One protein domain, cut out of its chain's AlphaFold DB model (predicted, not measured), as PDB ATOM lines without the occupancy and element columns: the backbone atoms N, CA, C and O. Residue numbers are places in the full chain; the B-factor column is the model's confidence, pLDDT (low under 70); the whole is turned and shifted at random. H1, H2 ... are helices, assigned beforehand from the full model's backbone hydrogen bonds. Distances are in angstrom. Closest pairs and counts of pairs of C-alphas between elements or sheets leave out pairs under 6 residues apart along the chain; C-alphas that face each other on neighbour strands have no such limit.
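Overview. This is residues 67 to 96 and 111 to 132 of the 132 residues of the protein "Hypothetical protein" of Adineta steineri (UniProt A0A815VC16). Three helices pack together as a small cluster in which their centres make a triangle, each helix slanted to the other two; H3 packs on both H1 and H2, while the short helix H1 runs opposite ways to both. A curved stretch with no named element, residues 111 to 119, leads into the first residue of H3. The printed part has 52 residues, with three named helices in the order H1, H2, H3 and no named strand; the class is all helix. It is compact, with a radius of gyration of the C-alphas of 10.4 A, and spans 31 by 22 by 19 A along its three main axes.

Arrangement. Start at the longest helix, H2, residues 80 to 93, and look from it to H3, residues 120 to 130. These two touch, and their closest C-alphas, those of Gln 82 and Leu 123, are 6.3 A apart. They run the same way at a steep tilt of 43 degrees, with their centres 10.4 A apart. Next look at H1, residues 69 to 75, which touches H3. Here the closest C-alphas are those of Ile 72 and Ala 126, 6.2 A apart, and the two helices run opposite ways at a steep tilt of 55 degrees. H1 and H2 are close but not clearly touching, with 2 pairs of C-alphas within 8 A; the closest, those of Ile 73 and Lys 83, are 6.5 A apart. They run opposite ways at a steep tilt of 42 degrees. In the backbones of H1, H2 and H3, every O i to N i+4 pair is within hydrogen-bond range.

Along the chain. Find C-alpha 80 of Thr at (233.628, 282.794, 290.669); from there H2 runs 20.1 A to C-alpha 93 at (252.801, 288.386, 292.929). Go back along the chain to C-alpha 69 at (244.465, 287.129, 283.616), where H1 begins; it runs 10.0 A to Gln 75, and a tight link of 4 residues joins it to H2. H3 runs 15.5 A from Lys 120 to Tyr 130, whose C-alpha you will find at (250.038, 282.532, 284.424).

Size, cuts and confidence. The two C-alphas farthest apart are those of Glu 96 and Gly 116, at 32.6 A. Residues 97 to 110 are not printed, and the C-alphas of Glu 96 and Cys 111 are 20.5 A apart across this cut; the link from H2 to H3 is the one across the cut. The printed part ends at Gln 132, the chain's last residue. The mean pLDDT of the printed part is 90.5; look at residues 95 to 96 for the low confidence, under 70.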
ATOM      1  N   PRO A  67     249.767 285.464 278.434       82.06
ATOM      2  CA  PRO A  67     248.338 285.259 278.599       82.06
ATOM      3  C   PRO A  67     247.801 286.287 279.592       82.06
ATOM      4  O   PRO A  67     248.366 286.478 280.670       82.06
ATOM      5  N   THR A  68     246.703 286.958 279.250       89.62
ATOM      6  CA  THR A  68     246.071 287.877 280.197       89.62
ATOM      7  C   THR A  68     245.441 287.086 281.346       89.62
ATOM      8  O   THR A  68     245.110 285.902 281.209       89.62
ATOM      9  N   LYS A  69     245.197 287.743 282.489       91.38
ATOM     10  CA  LYS A  69     244.465 287.129 283.616       91.38
ATOM     11  C   LYS A  69     243.121 286.538 283.159       91.38
ATOM     12  O   LYS A  69     242.735 285.460 283.606       91.38
ATOM     13  N   GLN A  70     242.436 287.206 282.228       92.62
ATOM     14  CA  GLN A  70     241.159 286.746 281.676       92.62
ATOM     15  C   GLN A  70     241.298 285.511 280.782       92.62
ATOM     16  O   GLN A  70     240.439 284.627 280.837       92.62
ATOM     17  N   ASP A  71     242.381 285.406 280.011       92.56
ATOM     18  CA  ASP A  71     242.644 284.223 279.186       92.56
ATOM     19  C   ASP A  71     242.827 282.981 280.059       92.56
ATOM     20  O   ASP A  71     242.219 281.943 279.793       92.56
ATOM     21  N   ILE A  72     243.580 283.105 281.156       94.31
ATOM     22  CA  ILE A  72     243.771 282.019 282.124       94.31
ATOM     23  C   ILE A  72     242.453 281.639 282.802       94.31
ATOM     24  O   ILE A  72     242.116 280.455 282.877       94.31
ATOM     25  N   ILE A  73     241.675 282.625 283.257       93.75
ATOM     26  CA  ILE A  73     240.369 282.390 283.888       93.75
ATOM     27  C   ILE A  73     239.443 281.587 282.965       93.75
ATOM     28  O   ILE A  73     238.784 280.648 283.420       93.75
ATOM     29  N   ARG A  74     239.398 281.942 281.676       93.19
ATOM     30  CA  ARG A  74     238.577 281.252 280.674       93.19
ATOM     31  C   ARG A  74     239.121 279.860 280.367       93.19
ATOM     32  O   ARG A  74     238.355 278.903 280.379       93.19
ATOM     33  N   GLN A  75     240.430 279.738 280.148       95.00
ATOM     34  CA  GLN A  75     241.087 278.473 279.816       95.00
ATOM     35  C   GLN A  75     240.893 277.417 280.905       95.00
ATOM     36  O   GLN A  75     240.619 276.257 280.605       95.00
ATOM     37  N   PHE A  76     241.034 277.815 282.167       95.50
ATOM     38  CA  PHE A  76     240.885 276.923 283.310       95.50
ATOM     39  C   PHE A  76     239.465 276.904 283.861       95.50
ATOM     40  O   PHE A  76     239.288 276.362 284.943       95.50
ATOM     41  N   THR A  77     238.484 277.495 283.169       95.69
ATOM     42  CA  THR A  77     237.063 277.485 283.559       95.69
ATOM     43  C   THR A  77     236.839 277.749 285.054       95.69
ATOM     44  O   THR A  77     236.046 277.073 285.710       95.69
ATOM     45  N   LEU A  78     237.570 278.724 285.611       94.19
ATOM     46  CA  LEU A  78     237.572 278.968 287.054       94.19
ATOM     47  C   LEU A  78     236.176 279.384 287.531       94.19
ATOM     48  O   LEU A  78     235.522 280.223 286.907       94.19
ATOM     49  N   SER A  79     235.733 278.834 288.663       94.62
ATOM     50  CA  SER A  79     234.509 279.290 289.330       94.62
ATOM     51  C   SER A  79     234.673 280.720 289.847       94.62
ATOM     52  O   SER A  79     235.792 281.198 290.017       94.62
ATOM     53  N   THR A  80     233.578 281.413 290.157       94.12
ATOM     54  CA  THR A  80     233.628 282.794 290.669       94.12
ATOM     55  C   THR A  80     234.556 282.944 291.883       94.12
ATOM     56  O   THR A  80     235.416 283.822 291.895       94.12
ATOM     57  N   GLN A  81     234.483 282.029 292.855       93.50
ATOM     58  CA  GLN A  81     235.376 282.037 294.023       93.50
ATOM     59  C   GLN A  81     236.846 281.799 293.643       93.50
ATOM     60  O   GLN A  81     237.743 282.471 294.150       93.50
ATOM     61  N   GLN A  82     237.106 280.876 292.714       95.00
ATOM     62  CA  GLN A  82     238.460 280.607 292.228       95.00
ATOM     63  C   GLN A  82     239.029 281.786 291.431       95.00
ATOM     64  O   GLN A  82     240.221 282.052 291.539       95.00
ATOM     65  N   LYS A  83     238.198 282.517 290.673       95.69
ATOM     66  CA  LYS A  83     238.598 283.747 289.973       95.69
ATOM     67  C   LYS A  83     239.086 284.800 290.960       95.69
ATOM     68  O   LYS A  83     240.153 285.364 290.749       95.69
ATOM     69  N   TYR A  84     238.354 285.022 292.052       94.62
ATOM     70  CA  TYR A  84     238.778 285.972 293.080       94.62
ATOM     71  C   TYR A  84     240.095 285.559 293.731       94.62
ATOM     72  O   TYR A  84     241.014 286.370 293.817       94.62
ATOM     73  N   ALA A  85     240.226 284.287 294.118       94.44
ATOM     74  CA  ALA A  85     241.476 283.774 294.672       94.44
ATOM     75  C   ALA A  85     242.646 283.935 293.684       94.44
ATOM     76  O   ALA A  85     243.713 284.418 294.061       94.44
ATOM     77  N   PHE A  86     242.429 283.601 292.408       95.12
ATOM     78  CA  PHE A  86     243.405 283.781 291.337       95.12
ATOM     79  C   PHE A  86     243.827 285.248 291.191       95.12
ATOM     80  O   PHE A  86     245.020 285.533 291.152       95.12
ATOM     81  N   MET A  87     242.876 286.184 291.153       92.75
ATOM     82  CA  MET A  87     243.170 287.613 291.014       92.75
ATOM     83  C   MET A  87     243.947 288.168 292.210       92.75
ATOM     84  O   MET A  87     244.909 288.898 292.007       92.75
ATOM     85  N   ILE A  88     243.578 287.800 293.442       90.94
ATOM     86  CA  ILE A  88     244.288 288.245 294.652       90.94
ATOM     87  C   ILE A  88     245.736 287.753 294.633       90.94
ATOM     88  O   ILE A  88     246.660 288.544 294.818       90.94
ATOM     89  N   ILE A  89     245.934 286.457 294.372       91.12
ATOM     90  CA  ILE A  89     247.266 285.846 294.359       91.12
ATOM     91  C   ILE A  89     248.119 286.448 293.244       91.12
ATOM     92  O   ILE A  89     249.244 286.869 293.496       91.12
ATOM     93  N   THR A  90     247.590 286.520 292.020       90.38
ATOM     94  CA  THR A  90     248.360 287.020 290.874       90.38
ATOM     95  C   THR A  90     248.690 288.499 291.008       90.38
ATOM     96  O   THR A  90     249.844 288.858 290.845       90.38
ATOM     97  N   SER A  91     247.746 289.354 291.411       86.31
ATOM     98  CA  SER A  91     248.028 290.782 291.617       86.31
ATOM     99  C   SER A  91     249.004 291.054 292.765       86.31
ATOM    100  O   SER A  91     249.745 292.032 292.705       86.31
ATOM    101  N   HIS A  92     249.034 290.207 293.802       84.25
ATOM    102  CA  HIS A  92     250.064 290.307 294.839       84.25
ATOM    103  C   HIS A  92     251.453 289.951 294.289       84.25
ATOM    104  O   HIS A  92     252.422 290.643 294.587       84.25
ATOM    105  N   LEU A  93     251.541 288.899 293.471       80.75
ATOM    106  CA  LEU A  93     252.801 288.386 292.929       80.75
ATOM    107  C   LEU A  93     253.338 289.184 291.725       80.75
ATOM    108  O   LEU A  93     254.549 289.253 291.557       80.75
ATOM    109  N   ASP A  94     252.471 289.814 290.924       78.25
ATOM    110  CA  ASP A  94     252.855 290.683 289.795       78.25
ATOM    111  C   ASP A  94     253.545 291.978 290.250       78.25
ATOM    112  O   ASP A  94     254.137 292.691 289.443       78.25
ATOM    113  N   GLY A  95     253.471 292.307 291.542       64.88
ATOM    114  CA  GLY A  95     254.181 293.451 292.098       64.88
ATOM    115  C   GLY A  95     253.642 294.811 291.650       64.88
ATOM    116  O   GLY A  95     254.351 295.800 291.800       64.88
ATOM    117  N   GLU A  96     252.388 294.915 291.186       55.28
ATOM    118  CA  GLU A  96     251.778 296.207 290.799       55.28
ATOM    119  C   GLU A  96     251.757 297.246 291.946       55.28
ATOM    120  O   GLU A  96     251.578 298.435 291.703       55.28
ATOM    121  N   CYS A 111     246.839 281.284 301.934       89.31
ATOM    122  CA  CYS A 111     246.226 279.960 302.050       89.31
ATOM    123  C   CYS A 111     244.962 279.886 301.183       89.31
ATOM    124  O   CYS A 111     244.165 280.823 301.170       89.31
ATOM    125  N   ILE A 112     244.764 278.762 300.483       90.06
ATOM    126  CA  ILE A 112     243.550 278.467 299.706       90.06
ATOM    127  C   ILE A 112     242.783 277.341 300.420       90.06
ATOM    128  O   ILE A 112     243.052 276.159 300.171       90.06
ATOM    129  N   PRO A 113     241.841 277.666 301.323       90.25
ATOM    130  CA  PRO A 113     241.058 276.658 302.024       90.25
ATOM    131  C   PRO A 113     239.985 276.035 301.117       90.25
ATOM    132  O   PRO A 113     239.599 276.586 300.087       90.25
ATOM    133  N   GLY A 114     239.476 274.867 301.515       90.19
ATOM    134  CA  GLY A 114     238.279 274.274 300.912       90.19
ATOM    135  C   GLY A 114     238.224 272.752 301.016       90.19
ATOM    136  O   GLY A 114     239.258 272.084 301.099       90.19
ATOM    137  N   CYS A 115     237.015 272.198 300.939       89.31
ATOM    138  CA  CYS A 115     236.757 270.756 300.967       89.31
ATOM    139  C   CYS A 115     237.399 270.007 299.782       89.31
ATOM    140  O   CYS A 115     237.831 270.601 298.789       89.31
ATOM    141  N   GLY A 116     237.491 268.679 299.872       92.25
ATOM    142  CA  GLY A 116     237.890 267.843 298.736       92.25
ATOM    143  C   GLY A 116     236.988 268.083 297.516       92.25
ATOM    144  O   GLY A 116     235.799 268.338 297.668       92.25
ATOM    145  N   GLY A 117     237.556 268.046 296.308       91.06
ATOM    146  CA  GLY A 117     236.787 268.200 295.063       91.06
ATOM    147  C   GLY A 117     236.446 269.637 294.642       91.06
ATOM    148  O   GLY A 117     235.958 269.827 293.538       91.06
ATOM    149  N   THR A 118     236.777 270.670 295.427       91.81
ATOM    150  CA  THR A 118     236.469 272.083 295.091       91.81
ATOM    151  C   THR A 118     237.386 272.716 294.030       91.81
ATOM    152  O   THR A 118     237.434 273.936 293.879       91.81
ATOM    153  N   GLY A 119     238.174 271.912 293.310       93.19
ATOM    154  CA  GLY A 119     239.035 272.393 292.225       93.19
ATOM    155  C   GLY A 119     240.277 273.189 292.659       93.19
ATOM    156  O   GLY A 119     240.873 273.874 291.834       93.19
ATOM    157  N   LYS A 120     240.738 273.081 293.914       94.81
ATOM    158  CA  LYS A 120     241.987 273.738 294.374       94.81
ATOM    159  C   LYS A 120     243.190 273.434 293.469       94.81
ATOM    160  O   LYS A 120     243.953 274.330 293.134       94.81
ATOM    161  N   SER A 121     243.325 272.188 293.013       95.44
ATOM    162  CA  SER A 121     244.402 271.786 292.099       95.44
ATOM    163  C   SER A 121     244.307 272.472 290.731       95.44
ATOM    164  O   SER A 121     245.332 272.772 290.127       95.44
ATOM    165  N   GLN A 122     243.093 272.735 290.239       94.94
ATOM    166  CA  GLN A 122     242.860 273.463 288.989       94.94
ATOM    167  C   GLN A 122     243.248 274.936 289.137       94.94
ATOM    168  O   GLN A 122     243.942 275.464 288.274       94.94
ATOM    169  N   LEU A 123     242.894 275.556 290.268       96.38
ATOM    170  CA  LEU A 123     243.317 276.914 290.608       96.38
ATOM    171  C   LEU A 123     244.849 277.032 290.698       96.38
ATOM    172  O   LEU A 123     245.422 277.943 290.112       96.38
ATOM    173  N   ILE A 124     245.528 276.082 291.352       94.56
ATOM    174  CA  ILE A 124     247.001 276.064 291.418       94.56
ATOM    175  C   ILE A 124     247.607 275.967 290.011       94.56
ATOM    176  O   ILE A 124     248.509 276.731 289.687       94.56
ATOM    177  N   ARG A 125     247.084 275.088 289.145       96.31
ATOM    178  CA  ARG A 125     247.555 274.974 287.752       96.31
ATOM    179  C   ARG A 125     247.359 276.268 286.962       96.31
ATOM    180  O   ARG A 125     248.235 276.612 286.174       96.31
ATOM    181  N   ALA A 126     246.252 276.977 287.180       95.69
ATOM    182  CA  ALA A 126     245.996 278.270 286.555       95.69
ATOM    183  C   ALA A 126     247.030 279.320 286.996       95.69
ATOM    184  O   ALA A 126     247.607 280.000 286.151       95.69
ATOM    185  N   ILE A 127     247.323 279.398 288.302       94.12
ATOM    186  CA  ILE A 127     248.358 280.290 288.855       94.12
ATOM    187  C   ILE A 127     249.727 279.955 288.259       94.12
ATOM    188  O   ILE A 127     250.399 280.838 287.738       94.12
ATOM    189  N   THR A 128     250.124 278.678 288.264       93.00
ATOM    190  CA  THR A 128     251.394 278.250 287.662       93.00
ATOM    191  C   THR A 128     251.464 278.621 286.185       93.00
ATOM    192  O   THR A 128     252.500 279.085 285.727       93.00
ATOM    193  N   LYS A 129     250.372 278.438 285.436       92.75
ATOM    194  CA  LYS A 129     250.342 278.733 284.003       92.75
ATOM    195  C   LYS A 129     250.465 280.226 283.703       92.75
ATOM    196  O   LYS A 129     251.010 280.570 282.661       92.75
ATOM    197  N   TYR A 130     249.954 281.083 284.582       91.94
ATOM    198  CA  TYR A 130     250.038 282.532 284.424       91.94
ATOM    199  C   TYR A 130     251.481 283.053 284.541       91.94
ATOM    200  O   TYR A 130     251.869 283.927 283.777       91.94
ATOM    201  N   PHE A 131     252.288 282.469 285.434       87.69
ATOM    202  CA  PHE A 131     253.677 282.883 285.693       87.69
ATOM    203  C   PHE A 131     254.750 282.130 284.873       87.69
ATOM    204  O   PHE A 131     255.937 282.253 285.171       87.69
ATOM    205  N   GLN A 132     254.358 281.331 283.871       80.81
ATOM    206  CA  GLN A 132     255.250 280.544 282.995       80.81
ATOM    207  C   GLN A 132     255.434 281.172 281.610       80.81
ATOM    208  O   GLN A 132     256.583 281.162 281.111       80.81
TER     209      GLN A 132